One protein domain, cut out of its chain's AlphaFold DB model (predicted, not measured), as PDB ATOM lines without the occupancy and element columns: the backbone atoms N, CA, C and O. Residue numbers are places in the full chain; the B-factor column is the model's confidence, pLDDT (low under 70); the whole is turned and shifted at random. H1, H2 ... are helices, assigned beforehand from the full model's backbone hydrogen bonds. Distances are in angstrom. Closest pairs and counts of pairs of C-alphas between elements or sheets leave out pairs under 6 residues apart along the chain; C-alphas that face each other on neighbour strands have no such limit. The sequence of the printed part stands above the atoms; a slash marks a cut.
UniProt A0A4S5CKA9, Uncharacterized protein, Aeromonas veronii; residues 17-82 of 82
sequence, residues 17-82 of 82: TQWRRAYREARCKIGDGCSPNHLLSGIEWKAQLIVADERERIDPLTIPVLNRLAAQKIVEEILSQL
ATOM      1  N   THR A  17      68.279  25.763 136.658       85.88
ATOM      2  CA  THR A  17      67.782  26.462 135.468       85.88
ATOM      3  C   THR A  17      67.821  25.562 134.235       85.88
ATOM      4  O   THR A  17      66.828  25.484 133.515       85.88
ATOM      5  N   GLN A  18      68.914  24.822 134.037       86.56
ATOM      6  CA  GLN A  18      69.071  23.838 132.966       86.56
ATOM      7  C   GLN A  18      68.051  22.708 133.106       86.56
ATOM      8  O   GLN A  18      67.370  22.386 132.137       86.56
ATOM      9  N   TRP A  19      67.846  22.193 134.325       87.12
ATOM     10  CA  TRP A  19      66.786  21.210 134.577       87.12
ATOM     11  C   TRP A  19      65.396  21.752 134.222       87.12
ATOM     12  O   TRP A  19      64.628  21.094 133.529       87.12
ATOM     13  N   ARG A  20      65.063  22.973 134.664       87.50
ATOM     14  CA  ARG A  20      63.765  23.599 134.356       87.50
ATOM     15  C   ARG A  20      63.552  23.795 132.858       87.50
ATOM     16  O   ARG A  20      62.423  23.627 132.402       87.50
ATOM     17  N   ARG A  21      64.598  24.169 132.119       90.38
ATOM     18  CA  ARG A  21      64.542  24.319 130.661       90.38
ATOM     19  C   ARG A  21      64.291  22.969 129.987       90.38
ATOM     20  O   ARG A  21      63.265  22.833 129.331       90.38
ATOM     21  N   ALA A  22      65.130  21.968 130.256       90.50
ATOM     22  CA  ALA A  22      64.987  20.620 129.698       90.50
ATOM     23  C   ALA A  22      63.611  20.006 130.017       90.50
ATOM     24  O   ALA A  22      62.956  19.434 129.152       90.50
ATOM     25  N   TYR A  23      63.122  20.195 131.246       88.88
ATOM     26  CA  TYR A  23      61.803  19.717 131.659       88.88
ATOM     27  C   TYR A  23      60.651  20.418 130.929       88.88
ATOM     28  O   TYR A  23      59.655  19.782 130.598       88.88
ATOM     29  N   ARG A  24      60.758  21.724 130.654       88.88
ATOM     30  CA  ARG A  24      59.759  22.447 129.849       88.88
ATOM     31  C   ARG A  24      59.758  21.985 128.396       88.88
ATOM     32  O   ARG A  24      58.688  21.758 127.852       88.88
ATOM     33  N   GLU A  25      60.929  21.820 127.797       89.88
ATOM     34  CA  GLU A  25      61.049  21.348 126.414       89.88
ATOM     35  C   GLU A  25      60.513  19.924 126.249       89.88
ATOM     36  O   GLU A  25      59.783  19.653 125.299       89.88
ATOM     37  N   ALA A  26      60.812  19.033 127.198       89.75
ATOM     38  CA  ALA A  26      60.249  17.686 127.231       89.75
ATOM     39  C   ALA A  26      58.712  17.706 127.285       89.75
ATOM     40  O   ALA A  26      58.070  16.950 126.560       89.75
ATOM     41  N   ARG A  27      58.122  18.607 128.086       86.12
ATOM     42  CA  ARG A  27      56.661  18.791 128.175       86.12
ATOM     43  C   ARG A  27      56.034  19.220 126.860       86.12
ATOM     44  O   ARG A  27      55.008  18.660 126.499       86.12
ATOM     45  N   CYS A  28      56.640  20.169 126.151       85.81
ATOM     46  CA  CYS A  28      56.137  20.565 124.837       85.81
ATOM     47  C   CYS A  28      56.217  19.390 123.852       85.81
ATOM     48  O   CYS A  28      55.197  18.984 123.316       85.81
ATOM     49  N   LYS A  29      57.395  18.763 123.715       85.81
ATOM     50  CA  LYS A  29      57.619  17.674 122.745       85.81
ATOM     51  C   LYS A  29      56.681  16.479 122.948       85.81
ATOM     52  O   LYS A  29      56.143  15.955 121.981       85.81
ATOM     53  N   ILE A  30      56.495  16.041 124.193       83.50
ATOM     54  CA  ILE A  30      55.596  14.918 124.506       83.50
ATOM     55  C   ILE A  30      54.130  15.346 124.396       83.50
ATOM     56  O   ILE A  30      53.301  14.566 123.940       83.50
ATOM     57  N   GLY A  31      53.814  16.595 124.749       76.00
ATOM     58  CA  GLY A  31      52.502  17.192 124.510       76.00
ATOM     59  C   GLY A  31      52.099  17.211 123.035       76.00
ATOM     60  O   GLY A  31      50.929  17.010 122.729       76.00
ATOM     61  N   ASP A  32      53.075  17.369 122.141       80.31
ATOM     62  CA  ASP A  32      52.903  17.278 120.687       80.31
ATOM     63  C   ASP A  32      52.813  15.818 120.180       80.31
ATOM     64  O   ASP A  32      52.735  15.580 118.977       80.31
ATOM     65  N   GLY A  33      52.835  14.822 121.075       80.31
ATOM     66  CA  GLY A  33      52.724  13.397 120.744       80.31
ATOM     67  C   GLY A  33      54.047  12.700 120.411       80.31
ATOM     68  O   GLY A  33      54.035  11.543 119.995       80.31
ATOM     69  N   CYS A  34      55.198  13.358 120.593       82.31
ATOM     70  CA  CYS A  34      56.491  12.713 120.360       82.31
ATOM     71  C   CYS A  34      56.824  11.705 121.470       82.31
ATOM     72  O   CYS A  34      56.735  12.014 122.660       82.31
ATOM     73  N   SER A  35      57.321  10.529 121.088       85.56
ATOM     74  CA  SER A  35      57.908   9.569 122.026       85.56
ATOM     75  C   SER A  35      59.267  10.053 122.559       85.56
ATOM     76  O   SER A  35      59.982  10.767 121.846       85.56
ATOM     77  N   PRO A  36      59.689   9.623 123.764       86.38
ATOM     78  CA  PRO A  36      61.032   9.891 124.270       86.38
ATOM     79  C   PRO A  36      62.123   9.471 123.275       86.38
ATOM     80  O   PRO A  36      62.131   8.349 122.768       86.38
ATOM     81  N   ASN A  37      63.081  10.361 123.027       87.56
ATOM     82  CA  ASN A  37      64.206  10.116 122.134       87.56
ATOM     83  C   ASN A  37      65.410   9.548 122.900       87.56
ATOM     84  O   ASN A  37      66.129  10.285 123.575       87.56
ATOM     85  N   HIS A  38      65.655   8.248 122.728       85.38
ATOM     86  CA  HIS A  38      66.751   7.504 123.357       85.38
ATOM     87  C   HIS A  38      68.159   7.960 122.934       85.38
ATOM     88  O   HIS A  38      69.135   7.575 123.571       85.38
ATOM     89  N   LEU A  39      68.278   8.776 121.879       89.38
ATOM     90  CA  LEU A  39      69.546   9.379 121.461       89.38
ATOM     91  C   LEU A  39      69.954  10.562 122.349       89.38
ATOM     92  O   LEU A  39      71.108  10.989 122.321       89.38
ATOM     93  N   LEU A  40      69.022  11.116 123.130       85.88
ATOM     94  CA  LEU A  40      69.343  12.149 124.106       85.88
ATOM     95  C   LEU A  40      70.076  11.530 125.296       85.88
ATOM     96  O   LEU A  40      69.890  10.366 125.641       85.88
ATOM     97  N   SER A  41      70.887  12.335 125.978       84.75
ATOM     98  CA  SER A  41      71.603  11.907 127.178       84.75
ATOM     99  C   SER A  41      71.453  12.920 128.313       84.75
ATOM    100  O   SER A  41      70.958  14.037 128.139       84.75
ATOM    101  N   GLY A  42      71.833  12.516 129.525       86.50
ATOM    102  CA  GLY A  42      71.837  13.398 130.690       86.50
ATOM    103  C   GLY A  42      70.444  13.888 131.098       86.50
ATOM    104  O   GLY A  42      69.516  13.098 131.286       86.50
ATOM    105  N   ILE A  43      70.313  15.202 131.306       88.94
ATOM    106  CA  ILE A  43      69.083  15.802 131.844       88.94
ATOM    107  C   ILE A  43      67.921  15.797 130.851       88.94
ATOM    108  O   ILE A  43      66.776  15.726 131.287       88.94
ATOM    109  N   GLU A  44      68.199  15.861 129.550       88.56
ATOM    110  CA  GLU A  44      67.166  15.938 128.512       88.56
ATOM    111  C   GLU A  44      66.457  14.597 128.357       88.56
ATOM    112  O   GLU A  44      65.229  14.538 128.398       88.56
ATOM    113  N   TRP A  45      67.234  13.513 128.292       88.88
ATOM    114  CA  TRP A  45      66.697  12.157 128.253       88.88
ATOM    115  C   TRP A  45      65.829  11.855 129.469       88.88
ATOM    116  O   TRP A  45      64.682  11.429 129.348       88.88
ATOM    117  N   LYS A  46      66.342  12.170 130.662       87.00
ATOM    118  CA  LYS A  46      65.596  11.964 131.902       87.00
ATOM    119  C   LYS A  46      64.325  12.806 131.958       87.00
ATOM    120  O   LYS A  46      63.301  12.320 132.424       87.00
ATOM    121  N   ALA A  47      64.389  14.063 131.521       88.81
ATOM    122  CA  ALA A  47      63.219  14.928 131.480       88.81
ATOM    123  C   ALA A  47      62.121  14.334 130.589       88.81
ATOM    124  O   ALA A  47      60.964  14.335 130.999       88.81
ATOM    125  N   GLN A  48      62.476  13.782 129.426       90.25
ATOM    126  CA  GLN A  48      61.511  13.121 128.548       90.25
ATOM    127  C   GLN A  48      60.928  11.853 129.165       90.25
ATOM    128  O   GLN A  48      59.713  11.703 129.167       90.25
ATOM    129  N   LEU A  49      61.758  10.989 129.753       87.12
ATOM    130  CA  LEU A  49      61.272   9.778 130.421       87.12
ATOM    131  C   LEU A  49      60.279  10.095 131.545       87.12
ATOM    132  O   LEU A  49      59.201   9.518 131.589       87.12
ATOM    133  N   ILE A  50      60.609  11.058 132.412       86.12
ATOM    134  CA  ILE A  50      59.720  11.479 133.505       86.12
ATOM    135  C   ILE A  50      58.398  12.013 132.955       86.12
ATOM    136  O   ILE A  50      57.334  11.684 133.463       86.12
ATOM    137  N   VAL A  51      58.447  12.879 131.942       85.81
ATOM    138  CA  VAL A  51      57.231  13.489 131.392       85.81
ATOM    139  C   VAL A  51      56.355  12.456 130.682       85.81
ATOM    140  O   VAL A  51      55.138  12.570 130.776       85.81
ATOM    141  N   ALA A  52      56.950  11.471 130.007       84.12
ATOM    142  CA  ALA A  52      56.215  10.447 129.271       84.12
ATOM    143  C   ALA A  52      55.566   9.401 130.188       84.12
ATOM    144  O   ALA A  52      54.468   8.950 129.884       84.12
ATOM    145  N   ASP A  53      56.221   9.036 131.294       77.88
ATOM    146  CA  ASP A  53      55.784   7.934 132.162       77.88
ATOM    147  C   ASP A  53      54.971   8.403 133.387       77.88
ATOM    148  O   ASP A  53      54.102   7.691 133.877       77.88
ATOM    149  N   GLU A  54      55.192   9.626 133.891       67.88
ATOM    150  CA  GLU A  54      54.548  10.090 135.134       67.88
ATOM    151  C   GLU A  54      53.274  10.932 134.922       67.88
ATOM    152  O   GLU A  54      52.703  11.439 135.896       67.88
ATOM    153  N   ARG A  55      52.810  11.150 133.681       61.62
ATOM    154  CA  ARG A  55      51.696  12.081 133.415       61.62
ATOM    155  C   ARG A  55      50.511  11.472 132.677       61.62
ATOM    156  O   ARG A  55      50.296  11.729 131.501       61.62
ATOM    157  N   GLU A  56      49.594  10.910 133.453       59.25
ATOM    158  CA  GLU A  56      48.176  10.780 133.071       59.25
ATOM    159  C   GLU A  56      47.374  12.089 133.282       59.25
ATOM    160  O   GLU A  56      46.156  12.075 133.450       59.25
ATOM    161  N   ARG A  57      48.026  13.263 133.328       62.75
ATOM    162  CA  ARG A  57      47.350  14.556 133.559       62.75
ATOM    163  C   ARG A  57      47.572  15.530 132.412       62.75
ATOM    164  O   ARG A  57      48.708  15.746 131.995       62.75
ATOM    165  N   ILE A  58      46.481  16.190 132.011       61.75
ATOM    166  CA  ILE A  58      46.466  17.293 131.044       61.75
ATOM    167  C   ILE A  58      47.511  18.333 131.461       61.75
ATOM    168  O   ILE A  58      47.464  18.880 132.566       61.75
ATOM    169  N   ASP A  59      48.483  18.577 130.584       66.38
ATOM    170  CA  ASP A  59      49.587  19.482 130.847       66.38
ATOM    171  C   ASP A  59      49.132  20.949 130.691       66.38
ATOM    172  O   ASP A  59      48.801  21.385 129.594       66.38
ATOM    173  N   PRO A  60      49.170  21.786 131.745       65.00
ATOM    174  CA  PRO A  60      48.767  23.183 131.613       65.00
ATOM    175  C   PRO A  60      49.634  23.979 130.632       65.00
ATOM    176  O   PRO A  60      49.196  25.013 130.156       65.00
ATOM    177  N   LEU A  61      50.872  23.553 130.360       66.44
ATOM    178  CA  LEU A  61      51.766  24.211 129.408       66.44
ATOM    179  C   LEU A  61      51.452  23.864 127.952       66.44
ATOM    180  O   LEU A  61      51.846  24.643 127.092       66.44
ATOM    181  N   THR A  62      50.757  22.758 127.676       66.69
ATOM    182  CA  THR A  62      50.329  22.420 126.309       66.69
ATOM    183  C   THR A  62      49.052  23.154 125.921       66.69
ATOM    184  O   THR A  62      48.809  23.383 124.742       66.69
ATOM    185  N   ILE A  63      48.258  23.604 126.897       72.25
ATOM    186  CA  ILE A  63      47.077  24.426 126.633       72.25
ATOM    187  C   ILE A  63      47.517  25.878 126.376       72.25
ATOM    188  O   ILE A  63      48.082  26.505 127.287       72.25
ATOM    189  N   PRO A  64      47.212  26.471 125.206       79.25
ATOM    190  CA  PRO A  64      47.481  27.880 124.942       79.25
ATOM    191  C   PRO A  64      46.874  28.785 126.019       79.25
ATOM    192  O   PRO A  64      45.767  28.544 126.502       79.25
ATOM    193  N   VAL A  65      47.585  29.853 126.392       82.12
ATOM    194  CA  VAL A  65      47.101  30.815 127.403       82.12
ATOM    195  C   VAL A  65      45.760  31.424 126.987       82.12
ATOM    196  O   VAL A  65      44.881  31.581 127.827       82.12
ATOM    197  N   LEU A  66      45.575  31.684 125.688       85.94
ATOM    198  CA  LEU A  66      44.312  32.176 125.133       85.94
ATOM    199  C   LEU A  66      43.146  31.226 125.422       85.94
ATOM    200  O   LEU A  66      42.096  31.675 125.862       85.94
ATOM    201  N   ASN A  67      43.353  29.920 125.256       83.38
ATOM    202  CA  ASN A  67      42.312  28.922 125.500       83.38
ATOM    203  C   ASN A  67      41.974  28.831 126.992       83.38
ATOM    204  O   ASN A  67      40.810  28.678 127.347       83.38
ATOM    205  N   ARG A  68      42.973  28.983 127.874       83.81
ATOM    206  CA  ARG A  68      42.744  29.051 129.328       83.81
ATOM    207  C   ARG A  68      41.935  30.285 129.714       83.81
ATOM    208  O   ARG A  68      41.010  30.177 130.509       83.81
ATOM    209  N   LEU A  69      42.256  31.432 129.121       89.19
ATOM    210  CA  LEU A  69      41.553  32.688 129.368       89.19
ATOM    211  C   LEU A  69      40.119  32.652 128.819       89.19
ATOM    212  O   LEU A  69      39.200  33.117 129.484       89.19
ATOM    213  N   ALA A  70      39.910  32.056 127.643       90.06
ATOM    214  CA  ALA A  70      38.579  31.839 127.080       90.06
ATOM    215  C   ALA A  70      37.731  30.913 127.966       90.06
ATOM    216  O   ALA A  70      36.594  31.248 128.282       90.06
ATOM    217  N   ALA A  71      38.296  29.793 128.428       88.62
ATOM    218  CA  ALA A  71      37.610  28.886 129.346       88.62
ATOM    219  C   ALA A  71      37.236  29.579 130.666       88.62
ATOM    220  O   ALA A  71      36.127  29.399 131.157       88.62
ATOM    221  N   GLN A  72      38.130  30.407 131.213       90.56
ATOM    222  CA  GLN A  72      37.856  31.158 132.436       90.56
ATOM    223  C   GLN A  72      36.690  32.143 132.262       90.56
ATOM    224  O   GLN A  72      35.820  32.195 133.124       90.56
ATOM    225  N   LYS A  73      36.621  32.853 131.129       91.38
ATOM    226  CA  LYS A  73      35.496  33.750 130.817       91.38
ATOM    227  C   LYS A  73      34.156  33.018 130.764       91.38
ATOM    228  O   LYS A  73      33.182  33.511 131.311       91.38
ATOM    229  N   ILE A  74      34.120  31.836 130.144       92.12
ATOM    230  CA  ILE A  74      32.903  31.010 130.074       92.12
ATOM    231  C   ILE A  74      32.456  30.595 131.481       92.12
ATOM    232  O   ILE A  74      31.274  30.657 131.803       92.12
ATOM    233  N   VAL A  75      33.398  30.192 132.340       93.56
ATOM    234  CA  VAL A  75      33.091  29.829 133.733       93.56
ATOM    235  C   VAL A  75      32.538  31.027 134.507       93.56
ATOM    236  O   VAL A  75      31.543  30.880 135.212       93.56
ATOM    237  N   GLU A  76      33.150  32.203 134.368       94.75
ATOM    238  CA  GLU A  76      32.677  33.440 135.003       94.75
ATOM    239  C   GLU A  76      31.271  33.830 134.523       94.75
ATOM    240  O   GLU A  76      30.432  34.205 135.339       94.75
ATOM    241  N   GLU A  77      30.982  33.674 133.230       92.12
ATOM    242  CA  GLU A  77      29.659  33.934 132.656       92.12
ATOM    243  C   GLU A  77      28.591  33.004 133.245       92.12
ATOM    244  O   GLU A  77      27.556  33.483 133.708       92.12
ATOM    245  N   ILE A  78      28.862  31.697 133.323       93.75
ATOM    246  CA  ILE A  78      27.936  30.716 133.914       93.75
ATOM    247  C   ILE A  78      27.674  31.029 135.391       93.75
ATOM    248  O   ILE A  78      26.530  31.002 135.835       93.75
ATOM    249  N   LEU A  79      28.726  31.336 136.155       93.44
ATOM    250  CA  LEU A  79      28.594  31.649 137.580       93.44
ATOM    251  C   LEU A  79      27.850  32.964 137.829       93.44
ATOM    252  O   LEU A  79      27.219  33.099 138.868       93.44
ATOM    253  N   SER A  80      27.912  33.918 136.899       90.44
ATOM    254  CA  SER A  80      27.187  35.191 137.003       90.44
ATOM    255  C   SER A  80      25.682  35.080 136.722       90.44
ATOM    256  O   SER A  80      24.936  36.006 137.033       90.44
ATOM    257  N   GLN A  81      25.241  33.971 136.119       78.31
ATOM    258  CA  GLN A  81      23.837  33.688 135.793       78.31
ATOM    259  C   GLN A  81      23.130  32.825 136.856       78.31
ATOM    260  O   GLN A  81      21.937  32.548 136.709       78.31
ATOM    261  N   LEU A  82      23.855  32.394 137.895       62.19
ATOM    262  CA  LEU A  82      23.359  31.646 139.057       62.19
ATOM    263  C   LEU A  82      23.108  32.580 140.245       62.19
ATOM    264  O   LEU A  82      22.122  32.322 140.971       62.19
TER     265      LEU A  82
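Overview. This is residues 17 to 82 of the 82 residues of an uncharacterized protein of Aeromonas veronii (UniProt A0A4S5CKA9). One long helix, H3, reaches away as an arm from a small body in which two helices, H1 and H2, pack together on a slant; residues 69 to 82, of which 69 to 80 belong to H3, stick out. A long link without a named element, residues 54 to 64, joins H2 to the arm, which makes much of the length. The printed part has 66 residues with three named helices, in the order H1, H2, H3, and no named strand; the class is all helix. The whole is only just loose, close to extended, with a radius of gyration of the C-alphas of 16.1 A, and spans 53 by 23 by 16 A.

Arrangement. H3, residues 65 to 80, touches no helix. It is apart from H1, residues 17 to 31, and from H2, residues 42 to 53. H1 and H2 touch, with 18 pairs of C-alphas within 8 A. Their closest C-alphas, those of Ala 26 and Gln 48, are 4.9 A apart. Their lines stand at a steep tilt of 40 degrees, and they run the same way. In H1, H2 and H3 every O i to N i+4 pair is within hydrogen-bond range.

Along the chain. H3 runs 22.5 A from C-alpha 65 at (47.101, 30.815, 127.403) to C-alpha 80 at (27.187, 35.191, 137.003). H1 measures 21.0 A from first to last C-alpha and begins with C-alpha 17 at (67.782, 26.462, 135.468). H2 measures 17.0 A.

Size, cuts and confidence. The C-alphas of Leu 39 and Leu 82, the two farthest apart, are 54.2 A apart. Without residues 69 to 82, which stand free, the body spans 34 by 23 by 15 A. The printed part has no cut. The link from H1 to H2 is short, with 10 residues, and that from H2 to H3 is long, with 11. The mean pLDDT of the printed part is 83.3; residues 54 to 62 and residue 82 are under 70.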